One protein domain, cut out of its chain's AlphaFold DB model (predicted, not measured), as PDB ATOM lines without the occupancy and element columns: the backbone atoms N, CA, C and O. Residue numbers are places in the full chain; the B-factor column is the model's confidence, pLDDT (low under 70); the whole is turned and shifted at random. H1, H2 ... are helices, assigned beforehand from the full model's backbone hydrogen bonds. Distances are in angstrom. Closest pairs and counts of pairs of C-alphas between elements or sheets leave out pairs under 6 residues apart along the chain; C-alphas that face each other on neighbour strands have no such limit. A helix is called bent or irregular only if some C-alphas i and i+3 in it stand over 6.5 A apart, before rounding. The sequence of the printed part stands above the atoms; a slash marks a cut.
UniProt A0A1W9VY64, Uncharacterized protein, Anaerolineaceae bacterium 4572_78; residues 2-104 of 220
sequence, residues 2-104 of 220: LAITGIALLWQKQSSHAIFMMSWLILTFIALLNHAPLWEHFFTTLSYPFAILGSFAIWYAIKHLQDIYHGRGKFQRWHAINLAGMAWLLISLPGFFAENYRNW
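This is residues 2 to 104 of the 220 residues of an uncharacterized protein of Anaerolineaceae bacterium 4572_78 (UniProt A0A1W9VY64). A long kinked helix, H3, makes the spine of a loose, flat model; H2 folds back along its first part as a helical hairpin, and short H1 crosses it steeply near its middle. The first arm of bent H4 crosses the later part of H3, and residues 90 to 104 of H4 stick out free. The printed part has 103 residues with four named helices, H1 to H4 in chain order, and no named strand: all helix, mostly crossed. The radius of gyration of the C-alphas is 16.4 A and the spans are 54 by 38 by 17 A.

H1, residues 2 to 13, and H3, residues 40 to 69, are the hub. They touch closest at the C-alphas of Ala 3 and Gly 54, 4.4 A, at a steep tilt of 61 degrees; H3 uses residues 50 to 58 alone. H2, residues 15 to 33, forms a hairpin with H3, closest at the C-alphas of Leu 25 and Pro 49, 6.6 A, at a shallow tilt of 26 degrees, opposite ways. H1 and H2 are also a hairpin, only just steep at 38 degrees, closest at the C-alphas of Trp 11 and Ala 18, 5.0 A. H4, residues 77 to 104, was assigned as one helix by its hydrogen bonds but is bent: C-alphas 91 and 94 are 7.0 A apart. Its arm H4a, residues 77 to 91, touches H3, closest at the C-alphas of Ala 61 and Asn 82, 5.9 A, at a steep 60 degrees. H4b, residues 94 to 104, touches no helix. Every O i to N i+4 pair is within hydrogen-bond range in H1, H2, H4a and H4b; in H3, 20 of 26.

H1 begins at C-alpha 2, (-19.925, 33.766, 24.087), and is 16.2 A long; H2 is 26.3 A. H3, 42.8 A, has a kink of 40 degrees near residue 47. H4a is 21.3 A and H4b 14.9 A, ending at C-alpha 104, (-23.274, 45.185, -0.215).

The farthest C-alphas, of Ala 36 and Gly 71, are 54.1 A apart. The printed part has no cut and no long link, and no printed residue is under 70 in pLDDT.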
ATOM      1  N   LEU A   2     -21.400  33.698  24.041       87.75
ATOM      2  CA  LEU A   2     -19.925  33.766  24.087       87.75
ATOM      3  C   LEU A   2     -19.371  34.964  24.877       87.75
ATOM      4  O   LEU A   2     -18.442  34.798  25.652       87.75
ATOM      5  N   ALA A   3     -19.960  36.156  24.748       89.06
ATOM      6  CA  ALA A   3     -19.512  37.312  25.530       89.06
ATOM      7  C   ALA A   3     -19.723  37.125  27.048       89.06
ATOM      8  O   ALA A   3     -18.877  37.520  27.843       89.06
ATOM      9  N   ILE A   4     -20.815  36.467  27.459       88.88
ATOM     10  CA  ILE A   4     -21.130  36.209  28.877       88.88
ATOM     11  C   ILE A   4     -20.126  35.216  29.469       88.88
ATOM     12  O   ILE A   4     -19.567  35.457  30.538       88.88
ATOM     13  N   THR A   5     -19.859  34.110  28.768       88.94
ATOM     14  CA  THR A   5     -18.841  33.147  29.208       88.94
ATOM     15  C   THR A   5     -17.439  33.747  29.149       88.94
ATOM     16  O   THR A   5     -16.629  33.475  30.032       88.94
ATOM     17  N   GLY A   6     -17.175  34.614  28.171       88.88
ATOM     18  CA  GLY A   6     -15.957  35.411  28.059       88.88
ATOM     19  C   GLY A   6     -15.705  36.274  29.291       88.88
ATOM     20  O   GLY A   6     -14.624  36.188  29.866       88.88
ATOM     21  N   ILE A   7     -16.711  37.025  29.754       92.56
ATOM     22  CA  ILE A   7     -16.625  37.819  30.993       92.56
ATOM     23  C   ILE A   7     -16.340  36.921  32.195       92.56
ATOM     24  O   ILE A   7     -15.428  37.214  32.965       92.56
ATOM     25  N   ALA A   8     -17.083  35.822  32.360       90.81
ATOM     26  CA  ALA A   8     -16.903  34.926  33.502       90.81
ATOM     27  C   ALA A   8     -15.488  34.323  33.545       90.81
ATOM     28  O   ALA A   8     -14.859  34.271  34.604       90.81
ATOM     29  N   LEU A   9     -14.960  33.909  32.389       89.06
ATOM     30  CA  LEU A   9     -13.597  33.395  32.268       89.06
ATOM     31  C   LEU A   9     -12.554  34.487  32.512       89.06
ATOM     32  O   LEU A   9     -11.570  34.240  33.211       89.06
ATOM     33  N   LEU A  10     -12.758  35.685  31.961       92.25
ATOM     34  CA  LEU A  10     -11.840  36.806  32.134       92.25
ATOM     35  C   LEU A  10     -11.784  37.220  33.605       92.25
ATOM     36  O   LEU A  10     -10.699  37.413  34.139       92.25
ATOM     37  N   TRP A  11     -12.925  37.241  34.294       93.94
ATOM     38  CA  TRP A  11     -13.007  37.541  35.722       93.94
ATOM     39  C   TRP A  11     -12.221  36.543  36.577       93.94
ATOM     40  O   TRP A  11     -11.486  36.939  37.478       93.94
ATOM     41  N   GLN A  12     -12.320  35.246  36.270       90.75
ATOM     42  CA  GLN A  12     -11.601  34.195  36.997       90.75
ATOM     43  C   GLN A  12     -10.083  34.218  36.776       90.75
ATOM     44  O   GLN A  12      -9.339  33.684  37.598       90.75
ATOM     45  N   LYS A  13      -9.617  34.749  35.641       89.88
ATOM     46  CA  LYS A  13      -8.211  34.643  35.217       89.88
ATOM     47  C   LYS A  13      -7.451  35.958  35.329       89.88
ATOM     48  O   LYS A  13      -6.267  35.935  35.644       89.88
ATOM     49  N   GLN A  14      -8.113  37.075  35.050       91.94
ATOM     50  CA  GLN A  14      -7.544  38.418  34.975       91.94
ATOM     51  C   GLN A  14      -8.606  39.456  35.378       91.94
ATOM     52  O   GLN A  14      -9.130  40.200  34.547       91.94
ATOM     53  N   SER A  15      -8.932  39.513  36.672       92.12
ATOM     54  CA  SER A  15     -10.006  40.366  37.202       92.12
ATOM     55  C   SER A  15      -9.850  41.848  36.845       92.12
ATOM     56  O   SER A  15     -10.846  42.496  36.546       92.12
ATOM     57  N   SER A  16      -8.626  42.383  36.784       95.19
ATOM     58  CA  SER A  16      -8.376  43.771  36.362       95.19
ATOM     59  C   SER A  16      -8.844  44.055  34.929       95.19
ATOM     60  O   SER A  16      -9.503  45.063  34.681       95.19
ATOM     61  N   HIS A  17      -8.574  43.141  33.993       93.94
ATOM     62  CA  HIS A  17      -9.027  43.253  32.605       93.94
ATOM     63  C   HIS A  17     -10.545  43.072  32.506       93.94
ATOM     64  O   HIS A  17     -11.206  43.751  31.722       93.94
ATOM     65  N   ALA A  18     -11.112  42.192  33.334       93.75
ATOM     66  CA  ALA A  18     -12.555  42.003  33.407       93.75
ATOM     67  C   ALA A  18     -13.274  43.256  33.921       93.75
ATOM     68  O   ALA A  18     -14.290  43.640  33.348       93.75
ATOM     69  N   ILE A  19     -12.727  43.924  34.944       95.50
ATOM     70  CA  ILE A  19     -13.241  45.202  35.453       95.50
ATOM     71  C   ILE A  19     -13.220  46.244  34.342       95.50
ATOM     72  O   ILE A  19     -14.258  46.833  34.069       95.50
ATOM     73  N   PHE A  20     -12.091  46.414  33.646       95.50
ATOM     74  CA  PHE A  20     -12.003  47.344  32.519       95.50
ATOM     75  C   PHE A  20     -13.082  47.069  31.459       95.50
ATOM     76  O   PHE A  20     -13.779  47.986  31.024       95.50
ATOM     77  N   MET A  21     -13.275  45.801  31.088       95.06
ATOM     78  CA  MET A  21     -14.260  45.433  30.069       95.06
ATOM     79  C   MET A  21     -15.703  45.624  30.518       95.06
ATOM     80  O   MET A  21     -16.530  46.100  29.740       95.06
ATOM     81  N   MET A  22     -16.000  45.303  31.773       94.44
ATOM     82  CA  MET A  22     -17.305  45.560  32.371       94.44
ATOM     83  C   MET A  22     -17.574  47.059  32.476       94.44
ATOM     84  O   MET A  22     -18.665  47.494  32.126       94.44
ATOM     85  N   SER A  23     -16.587  47.861  32.885       95.50
ATOM     86  CA  SER A  23     -16.701  49.319  32.921       95.50
ATOM     87  C   SER A  23     -16.985  49.885  31.535       95.50
ATOM     88  O   SER A  23     -17.910  50.675  31.399       95.50
ATOM     89  N   TRP A  24     -16.269  49.448  30.495       95.94
ATOM     90  CA  TRP A  24     -16.542  49.897  29.127       95.94
ATOM     91  C   TRP A  24     -17.958  49.499  28.671       95.94
ATOM     92  O   TRP A  24     -18.705  50.352  28.190       95.94
ATOM     93  N   LEU A  25     -18.383  48.248  28.882       95.12
ATOM     94  CA  LEU A  25     -19.746  47.815  28.548       95.12
ATOM     95  C   LEU A  25     -20.817  48.636  29.272       95.12
ATOM     96  O   LEU A  25     -21.756  49.108  28.634       95.12
ATOM     97  N   ILE A  26     -20.666  48.818  30.584       95.38
ATOM     98  CA  ILE A  26     -21.611  49.568  31.415       95.38
ATOM     99  C   ILE A  26     -21.659  51.029  30.971       95.38
ATOM    100  O   ILE A  26     -22.746  51.557  30.768       95.38
ATOM    101  N   LEU A  27     -20.509  51.675  30.764       96.50
ATOM    102  CA  LEU A  27     -20.456  53.068  30.320       96.50
ATOM    103  C   LEU A  27     -21.057  53.246  28.922       96.50
ATOM    104  O   LEU A  27     -21.800  54.197  28.709       96.50
ATOM    105  N   THR A  28     -20.802  52.317  27.996       95.06
ATOM    106  CA  THR A  28     -21.423  52.336  26.658       95.06
ATOM    107  C   THR A  28     -22.935  52.178  26.771       95.06
ATOM    108  O   THR A  28     -23.680  52.931  26.159       95.06
ATOM    109  N   PHE A  29     -23.405  51.242  27.596       94.00
ATOM    110  CA  PHE A  29     -24.832  51.029  27.811       94.00
ATOM    111  C   PHE A  29     -25.511  52.249  28.450       94.00
ATOM    112  O   PHE A  29     -26.564  52.674  27.984       94.00
ATOM    113  N   ILE A  30     -24.886  52.861  29.461       95.25
ATOM    114  CA  ILE A  30     -25.354  54.114  30.066       95.25
ATOM    115  C   ILE A  30     -25.390  55.231  29.017       95.25
ATOM    116  O   ILE A  30     -26.373  55.961  28.952       95.25
ATOM    117  N   ALA A  31     -24.359  55.366  28.179       94.56
ATOM    118  CA  ALA A  31     -24.334  56.370  27.117       94.56
ATOM    119  C   ALA A  31     -25.479  56.163  26.113       94.56
ATOM    120  O   ALA A  31     -26.161  57.124  25.770       94.56
ATOM    121  N   LEU A  32     -25.742  54.916  25.707       93.69
ATOM    122  CA  LEU A  32     -26.853  54.569  24.816       93.69
ATOM    123  C   LEU A  32     -28.216  54.877  25.444       93.69
ATOM    124  O   LEU A  32     -29.062  55.467  24.782       93.69
ATOM    125  N   LEU A  33     -28.426  54.542  26.721       93.06
ATOM    126  CA  LEU A  33     -29.674  54.859  27.430       93.06
ATOM    127  C   LEU A  33     -29.932  56.366  27.551       93.06
ATOM    128  O   LEU A  33     -31.085  56.780  27.623       93.06
ATOM    129  N   ASN A  34     -28.872  57.177  27.583       94.56
ATOM    130  CA  ASN A  34     -28.971  58.635  27.644       94.56
ATOM    131  C   ASN A  34     -29.033  59.302  26.260       94.56
ATOM    132  O   ASN A  34     -29.216  60.516  26.186       94.56
ATOM    133  N   HIS A  35     -28.883  58.550  25.166       90.56
ATOM    134  CA  HIS A  35     -28.933  59.098  23.816       90.56
ATOM    135  C   HIS A  35     -30.354  59.008  23.243       90.56
ATOM    136  O   HIS A  35     -30.892  57.918  23.051       90.56
ATOM    137  N   ALA A  36     -30.949  60.158  22.914       85.94
ATOM    138  CA  ALA A  36     -32.251  60.247  22.259       85.94
ATOM    139  C   ALA A  36     -32.123  60.975  20.905       85.94
ATOM    140  O   ALA A  36     -31.579  62.080  20.875       85.94
ATOM    141  N   PRO A  37     -32.617  60.397  19.789       86.38
ATOM    142  CA  PRO A  37     -33.244  59.076  19.675       86.38
ATOM    143  C   PRO A  37     -32.221  57.936  19.808       86.38
ATOM    144  O   PRO A  37     -31.029  58.141  19.568       86.38
ATOM    145  N   LEU A  38     -32.677  56.728  20.145       89.31
ATOM    146  CA  LEU A  38     -31.844  55.523  20.125       89.31
ATOM    147  C   LEU A  38     -31.990  54.833  18.763       89.31
ATOM    148  O   LEU A  38     -32.974  54.144  18.512       89.31
ATOM    149  N   TRP A  39     -31.022  55.047  17.874       86.56
ATOM    150  CA  TRP A  39     -31.014  54.459  16.535       86.56
ATOM    151  C   TRP A  39     -30.343  53.083  16.546       86.56
ATOM    152  O   TRP A  39     -29.394  52.847  17.295       86.56
ATOM    153  N   GLU A  40     -30.786  52.183  15.665       88.69
ATOM    154  CA  GLU A  40     -30.280  50.803  15.589       88.69
ATOM    155  C   GLU A  40     -28.760  50.728  15.364       88.69
ATOM    156  O   GLU A  40     -28.066  49.883  15.933       88.69
ATOM    157  N   HIS A  41     -28.205  51.661  14.588       86.38
ATOM    158  CA  HIS A  41     -26.775  51.685  14.301       86.38
ATOM    159  C   HIS A  41     -25.922  52.012  15.531       86.38
ATOM    160  O   HIS A  41     -24.747  51.655  15.548       86.38
ATOM    161  N   PHE A  42     -26.471  52.603  16.597       91.19
ATOM    162  CA  PHE A  42     -25.698  52.823  17.821       91.19
ATOM    163  C   PHE A  42     -25.371  51.527  18.562       91.19
ATOM    164  O   PHE A  42     -24.338  51.457  19.230       91.19
ATOM    165  N   PHE A  43     -26.152  50.457  18.380       92.00
ATOM    166  CA  PHE A  43     -25.829  49.146  18.949       92.00
ATOM    167  C   PHE A  43     -24.550  48.538  18.352       92.00
ATOM    168  O   PHE A  43     -23.939  47.670  18.976       92.00
ATOM    169  N   THR A  44     -24.072  49.033  17.201       91.69
ATOM    170  CA  THR A  44     -22.767  48.628  16.650       91.69
ATOM    171  C   THR A  44     -21.611  48.971  17.593       91.69
ATOM    172  O   THR A  44     -20.618  48.248  17.618       91.69
ATOM    173  N   THR A  45     -21.751  49.978  18.461       91.75
ATOM    174  CA  THR A  45     -20.736  50.307  19.478       91.75
ATOM    175  C   THR A  45     -20.557  49.199  20.521       91.75
ATOM    176  O   THR A  45     -19.457  49.008  21.034       91.75
ATOM    177  N   LEU A  46     -21.597  48.397  20.780       93.44
ATOM    178  CA  LEU A  46     -21.514  47.227  21.658       93.44
ATOM    179  C   LEU A  46     -20.830  46.034  20.977       93.44
ATOM    180  O   LEU A  46     -20.382  45.111  21.662       93.44
ATOM    181  N   SER A  47     -20.711  46.040  19.645       92.12
ATOM    182  CA  SER A  47     -20.075  44.939  18.916       92.12
ATOM    183  C   SER A  47     -18.603  44.773  19.300       92.12
ATOM    184  O   SER A  47     -18.153  43.641  19.451       92.12
ATOM    185  N   TYR A  48     -17.876  45.866  19.559       92.25
ATOM    186  CA  TYR A  48     -16.463  45.827  19.951       92.25
ATOM    187  C   TYR A  48     -16.224  45.076  21.270       92.25
ATOM    188  O   TYR A  48     -15.505  44.071  21.255       92.25
ATOM    189  N   PRO A  49     -16.826  45.471  22.412       93.94
ATOM    190  CA  PRO A  49     -16.629  44.736  23.655       93.94
ATOM    191  C   PRO A  49     -17.177  43.306  23.572       93.94
ATOM    192  O   PRO A  49     -16.552  42.385  24.100       93.94
ATOM    193  N   PHE A  50     -18.287  43.066  22.865       93.94
ATOM    194  CA  PHE A  50     -18.783  41.701  22.660       93.94
ATOM    195  C   PHE A  50     -17.839  40.838  21.824       93.94
ATOM    196  O   PHE A  50     -17.685  39.657  22.137       93.94
ATOM    197  N   ALA A  51     -17.179  41.400  20.811       94.38
ATOM    198  CA  ALA A  51     -16.190  40.697  20.006       94.38
ATOM    199  C   ALA A  51     -14.942  40.347  20.827       94.38
ATOM    200  O   ALA A  51     -14.464  39.217  20.744       94.38
ATOM    201  N   ILE A  52     -14.454  41.265  21.669       94.50
ATOM    202  CA  ILE A  52     -13.304  41.017  22.555       94.50
ATOM    203  C   ILE A  52     -13.631  39.929  23.587       94.50
ATOM    204  O   ILE A  52     -12.871  38.982  23.780       94.50
ATOM    205  N   LEU A  53     -14.787  40.017  24.242       94.38
ATOM    206  CA  LEU A  53     -15.192  39.014  25.229       94.38
ATOM    207  C   LEU A  53     -15.491  37.663  24.567       94.38
ATOM    208  O   LEU A  53     -15.114  36.610  25.082       94.38
ATOM    209  N   GLY A  54     -16.128  37.686  23.396       93.56
ATOM    210  CA  GLY A  54     -16.382  36.496  22.594       93.56
ATOM    211  C   GLY A  54     -15.095  35.814  22.130       93.56
ATOM    212  O   GLY A  54     -14.997  34.591  22.222       93.56
ATOM    213  N   SER A  55     -14.084  36.578  21.704       93.25
ATOM    214  CA  SER A  55     -12.790  36.027  21.288       93.25
ATOM    215  C   SER A  55     -12.056  35.364  22.454       93.25
ATOM    216  O   SER A  55     -11.478  34.292  22.275       93.25
ATOM    217  N   PHE A  56     -12.165  35.911  23.670       92.62
ATOM    218  CA  PHE A  56     -11.623  35.280  24.874       92.62
ATOM    219  C   PHE A  56     -12.278  33.917  25.155       92.62
ATOM    220  O   PHE A  56     -11.584  32.935  25.430       92.62
ATOM    221  N   ALA A  57     -13.606  33.816  25.025       91.75
ATOM    222  CA  ALA A  57     -14.316  32.543  25.169       91.75
ATOM    223  C   ALA A  57     -13.898  31.516  24.102       91.75
ATOM    224  O   ALA A  57     -13.690  30.344  24.427       91.75
ATOM    225  N   ILE A  58     -13.727  31.956  22.850       92.56
ATOM    226  CA  ILE A  58     -13.256  31.114  21.739       92.56
ATOM    227  C   ILE A  58     -11.827  30.625  21.999       92.56
ATOM    228  O   ILE A  58     -11.565  29.430  21.882       92.56
ATOM    229  N   TRP A  59     -10.917  31.506  22.419       93.00
ATOM    230  CA  TRP A  59      -9.538  31.142  22.758       93.00
ATOM    231  C   TRP A  59      -9.484  30.037  23.818       93.00
ATOM    232  O   TRP A  59      -8.779  29.039  23.655       93.00
ATOM    233  N   TYR A  60     -10.283  30.164  24.880       90.06
ATOM    234  CA  TYR A  60     -10.372  29.132  25.914       90.06
ATOM    235  C   TYR A  60     -11.028  27.838  25.425       90.06
ATOM    236  O   TYR A  60     -10.646  26.764  25.889       90.06
ATOM    237  N   ALA A  61     -11.984  27.909  24.495       89.50
ATOM    238  CA  ALA A  61     -12.551  26.721  23.862       89.50
ATOM    239  C   ALA A  61     -11.481  25.960  23.063       89.50
ATOM    240  O   ALA A  61     -11.325  24.754  23.249       89.50
ATOM    241  N   ILE A  62     -10.694  26.671  22.248       91.62
ATOM    242  CA  ILE A  62      -9.607  26.097  21.441       91.62
ATOM    243  C   ILE A  62      -8.530  25.488  22.341       91.62
ATOM    244  O   ILE A  62      -8.170  24.325  22.164       91.62
ATOM    245  N   LYS A  63      -8.055  26.236  23.346       90.56
ATOM    246  CA  LYS A  63      -7.057  25.743  24.303       90.56
ATOM    247  C   LYS A  63      -7.535  24.475  25.012       90.56
ATOM    248  O   LYS A  63      -6.769  23.535  25.188       90.56
ATOM    249  N   HIS A  64      -8.813  24.416  25.375       86.44
ATOM    250  CA  HIS A  64      -9.370  23.233  26.015       86.44
ATOM    251  C   HIS A  64      -9.416  22.011  25.089       86.44
ATOM    252  O   HIS A  64      -9.071  20.910  25.517       86.44
ATOM    253  N   LEU A  65      -9.800  22.193  23.821       89.88
ATOM    254  CA  LEU A  65      -9.740  21.115  22.828       89.88
ATOM    255  C   LEU A  65      -8.306  20.596  22.662       89.88
ATOM    256  O   LEU A  65      -8.101  19.386  22.598       89.88
ATOM    257  N   GLN A  66      -7.315  21.493  22.666       92.12
ATOM    258  CA  GLN A  66      -5.901  21.118  22.639       92.12
ATOM    259  C   GLN A  66      -5.492  20.332  23.891       92.12
ATOM    260  O   GLN A  66      -4.830  19.304  23.769       92.12
ATOM    261  N   ASP A  67      -5.906  20.759  25.086       90.31
ATOM    262  CA  ASP A  67      -5.593  20.058  26.336       90.31
ATOM    263  C   ASP A  67      -6.219  18.653  26.381       90.31
ATOM    264  O   ASP A  67      -5.567  17.712  26.835       90.31
ATOM    265  N   ILE A  68      -7.454  18.478  25.891       89.56
ATOM    266  CA  ILE A  68      -8.089  17.153  25.759       89.56
ATOM    267  C   ILE A  68      -7.320  16.284  24.766       89.56
ATOM    268  O   ILE A  68      -7.017  15.134  25.079       89.56
ATOM    269  N   TYR A  69      -6.977  16.828  23.597       91.38
ATOM    270  CA  TYR A  69      -6.237  16.103  22.563       91.38
ATOM    271  C   TYR A  69      -4.884  15.579  23.076       91.38
ATOM    272  O   TYR A  69      -4.492  14.460  22.762       91.38
ATOM    273  N   HIS A  70      -4.206  16.345  23.938       94.06
ATOM    274  CA  HIS A  70      -2.948  15.941  24.576       94.06
ATOM    275  C   HIS A  70      -3.132  15.132  25.877       94.06
ATOM    276  O   HIS A  70      -2.153  14.893  26.586       94.06
ATOM    277  N   GLY A  71      -4.361  14.744  26.243       90.12
ATOM    278  CA  GLY A  71      -4.655  13.958  27.449       90.12
ATOM    279  C   GLY A  71      -4.483  14.709  28.778       90.12
ATOM    280  O   GLY A  71      -4.394  14.084  29.832       90.12
ATOM    281  N   ARG A  72      -4.419  16.047  28.753       87.81
ATOM    282  CA  ARG A  72      -4.181  16.917  29.924       87.81
ATOM    283  C   ARG A  72      -5.456  17.563  30.480       87.81
ATOM    284  O   ARG A  72      -5.436  18.107  31.583       87.81
ATOM    285  N   GLY A  73      -6.556  17.532  29.727       81.12
ATOM    286  CA  GLY A  73      -7.807  18.215  30.064       81.12
ATOM    287  C   GLY A  73      -8.886  17.308  30.666       81.12
ATOM    288  O   GLY A  73      -9.053  16.165  30.254       81.12
ATOM    289  N   LYS A  74      -9.684  17.847  31.600       83.12
ATOM    290  CA  LYS A  74     -10.963  17.258  32.043       83.12
ATOM    291  C   LYS A  74     -12.124  18.094  31.515       83.12
ATOM    292  O   LYS A  74     -12.100  19.315  31.653       83.12
ATOM    293  N   PHE A  75     -13.146  17.452  30.954       81.19
ATOM    294  CA  PHE A  75     -14.328  18.145  30.439       81.19
ATOM    295  C   PHE A  75     -15.173  18.729  31.584       81.19
ATOM    296  O   PHE A  75     -15.468  18.057  32.571       81.19
ATOM    297  N   GLN A  76     -15.572  19.992  31.451       82.12
ATOM    298  CA  GLN A  76     -16.355  20.757  32.426       82.12
ATOM    299  C   GLN A  76     -17.551  21.411  31.732       82.12
ATOM    300  O   GLN A  76     -17.514  21.689  30.535       82.12
ATOM    301  N   ARG A  77     -18.598  21.731  32.501       81.31
ATOM    302  CA  ARG A  77     -19.865  22.274  31.978       81.31
ATOM    303  C   ARG A  77     -19.682  23.558  31.151       81.31
ATOM    304  O   ARG A  77     -20.318  23.706  30.114       81.31
ATOM    305  N   TRP A  78     -18.773  24.450  31.551       79.00
ATOM    306  CA  TRP A  78     -18.480  25.690  30.813       79.00
ATOM    307  C   TRP A  78     -17.862  25.449  29.430       79.00
ATOM    308  O   TRP A  78     -18.081  26.241  28.514       79.00
ATOM    309  N   HIS A  79     -17.142  24.338  29.248       82.94
ATOM    310  CA  HIS A  79     -16.580  23.973  27.950       82.94
ATOM    311  C   HIS A  79     -17.675  23.598  26.953       82.94
ATOM    312  O   HIS A  79     -17.616  24.043  25.811       82.94
ATOM    313  N   ALA A  80     -18.715  22.883  27.393       86.00
ATOM    314  CA  ALA A  80     -19.870  22.579  26.549       86.00
ATOM    315  C   ALA A  80     -20.567  23.858  26.052       86.00
ATOM    316  O   ALA A  80     -20.872  23.964  24.868       86.00
ATOM    317  N   ILE A  81     -20.749  24.856  26.926       87.81
ATOM    318  CA  ILE A  81     -21.379  26.138  26.563       87.81
ATOM    319  C   ILE A  81     -20.523  26.906  25.547       87.81
ATOM    320  O   ILE A  81     -21.054  27.423  24.565       87.81
ATOM    321  N   ASN A  82     -19.203  26.963  25.746       87.12
ATOM    322  CA  ASN A  82     -18.305  27.645  24.810       87.12
ATOM    323  C   ASN A  82     -18.247  26.947  23.450       87.12
ATOM    324  O   ASN A  82     -18.297  27.620  22.425       87.12
ATOM    325  N   LEU A  83     -18.179  25.614  23.434       89.25
ATOM    326  CA  LEU A  83     -18.192  24.832  22.199       89.25
ATOM    327  C   LEU A  83     -19.523  24.973  21.461       89.25
ATOM    328  O   LEU A  83     -19.512  25.184  20.254       89.25
ATOM    329  N   ALA A  84     -20.652  24.940  22.174       90.62
ATOM    330  CA  ALA A  84     -21.965  25.189  21.586       90.62
ATOM    331  C   ALA A  84     -22.068  26.612  21.014       90.62
ATOM    332  O   ALA A  84     -22.549  26.790  19.900       90.62
ATOM    333  N   GLY A  85     -21.562  27.620  21.731       89.69
ATOM    334  CA  GLY A  85     -21.515  29.000  21.244       89.69
ATOM    335  C   GLY A  85     -20.617  29.170  20.015       89.69
ATOM    336  O   GLY A  85     -20.984  29.882  19.083       89.69
ATOM    337  N   MET A  86     -19.466  28.495  19.987       90.94
ATOM    338  CA  MET A  86     -18.555  28.485  18.841       90.94
ATOM    339  C   MET A  86     -19.185  27.773  17.639       90.94
ATOM    340  O   MET A  86     -19.151  28.303  16.534       90.94
ATOM    341  N   ALA A  87     -19.814  26.615  17.849       92.12
ATOM    342  CA  ALA A  87     -20.538  25.893  16.808       92.12
ATOM    343  C   ALA A  87     -21.692  26.734  16.248       92.12
ATOM    344  O   ALA A  87     -21.827  26.848  15.034       92.12
ATOM    345  N   TRP A  88     -22.470  27.388  17.116       93.81
ATOM    346  CA  TRP A  88     -23.534  28.303  16.705       93.81
ATOM    347  C   TRP A  88     -23.007  29.449  15.838       93.81
ATOM    348  O   TRP A  88     -23.580  29.733  14.786       93.81
ATOM    349  N   LEU A  89     -21.898  30.080  16.244       91.88
ATOM    350  CA  LEU A  89     -21.244  31.123  15.453       91.88
ATOM    351  C   LEU A  89     -20.860  30.599  14.065       91.88
ATOM    352  O   LEU A  89     -21.236  31.210  13.070       91.88
ATOM    353  N   LEU A  90     -20.174  29.453  13.993       93.56
ATOM    354  CA  LEU A  90     -19.736  28.847  12.731       93.56
ATOM    355  C   LEU A  90     -20.913  28.487  11.814       93.56
ATOM    356  O   LEU A  90     -20.854  28.756  10.619       93.56
ATOM    357  N   ILE A  91     -21.995  27.937  12.373       96.56
ATOM    358  CA  ILE A  91     -23.230  27.623  11.636       96.56
ATOM    359  C   ILE A  91     -23.916  28.900  11.127       96.56
ATOM    360  O   ILE A  91     -24.501  28.893  10.048       96.56
ATOM    361  N   SER A  92     -23.832  30.004  11.874       94.06
ATOM    362  CA  SER A  92     -24.454  31.280  11.497       94.06
ATOM    363  C   SER A  92     -23.647  32.070  10.458       94.06
ATOM    364  O   SER A  92     -24.216  32.912   9.766       94.06
ATOM    365  N   LEU A  93     -22.334  31.820  10.328       94.62
ATOM    366  CA  LEU A  93     -21.440  32.583   9.444       94.62
ATOM    367  C   LEU A  93     -21.926  32.670   7.986       94.62
ATOM    368  O   LEU A  93     -21.949  33.783   7.462       94.62
ATOM    369  N   PRO A  94     -22.356  31.579   7.319       96.25
ATOM    370  CA  PRO A  94     -22.856  31.669   5.948       96.25
ATOM    371  C   PRO A  94     -24.053  32.614   5.808       96.25
ATOM    372  O   PRO A  94     -24.127  33.359   4.838       96.25
ATOM    373  N   GLY A  95     -24.958  32.627   6.795       94.25
ATOM    374  CA  GLY A  95     -26.099  33.541   6.827       94.25
ATOM    375  C   GLY A  95     -25.665  35.001   6.956       94.25
ATOM    376  O   GLY A  95     -26.157  35.846   6.213       94.25
ATOM    377  N   PHE A  96     -24.690  35.284   7.828       91.06
ATOM    378  CA  PHE A  96     -24.100  36.621   7.948       91.06
ATOM    379  C   PHE A  96     -23.441  37.076   6.645       91.06
ATOM    380  O   PHE A  96     -23.674  38.201   6.215       91.06
ATOM    381  N   PHE A  97     -22.656  36.216   5.990       93.06
ATOM    382  CA  PHE A  97     -22.026  36.559   4.714       93.06
ATOM    383  C   PHE A  97     -23.045  36.741   3.592       93.06
ATOM    384  O   PHE A  97     -22.899  37.675   2.810       93.06
ATOM    385  N   ALA A  98     -24.077  35.900   3.522       92.00
ATOM    386  CA  ALA A  98     -25.137  36.032   2.530       92.00
ATOM    387  C   ALA A  98     -25.914  37.341   2.710       92.00
ATOM    388  O   ALA A  98     -26.162  38.038   1.733       92.00
ATOM    389  N   GLU A  99     -26.259  37.702   3.948       88.44
ATOM    390  CA  GLU A  99     -26.947  38.962   4.240       88.44
ATOM    391  C   GLU A  99     -26.056  40.174   3.977       88.44
ATOM    392  O   GLU A  99     -26.475  41.125   3.321       88.44
ATOM    393  N   ASN A 100     -24.798  40.118   4.413       89.38
ATOM    394  CA  ASN A 100     -23.837  41.173   4.128       89.38
ATOM    395  C   ASN A 100     -23.636  41.341   2.617       89.38
ATOM    396  O   ASN A 100     -23.610  42.462   2.133       89.38
ATOM    397  N   TYR A 101     -23.557  40.242   1.864       88.38
ATOM    398  CA  TYR A 101     -23.464  40.261   0.405       88.38
ATOM    399  C   TYR A 101     -24.722  40.857  -0.239       88.38
ATOM    400  O   TYR A 101     -24.606  41.717  -1.106       88.38
ATOM    401  N   ARG A 102     -25.925  40.478   0.222       83.38
ATOM    402  CA  ARG A 102     -27.191  41.073  -0.244       83.38
ATOM    403  C   ARG A 102     -27.210  42.594  -0.074       83.38
ATOM    404  O   ARG A 102     -27.623  43.290  -0.993       83.38
ATOM    405  N   ASN A 103     -26.717  43.086   1.061       82.19
ATOM    406  CA  ASN A 103     -26.715  44.510   1.404       82.19
ATOM    407  C   ASN A 103     -25.471  45.270   0.912       82.19
ATOM    408  O   ASN A 103     -25.391  46.485   1.069       82.19
ATOM    409  N   TRP A 104     -24.497  44.577   0.317       81.06
ATOM    410  CA  TRP A 104     -23.274  45.185  -0.215       81.06
ATOM    411  C   TRP A 104     -23.500  45.888  -1.560       81.06
ATOM    412  O   TRP A 104     -22.715  46.748  -1.964       81.06
TER     413      TRP A 104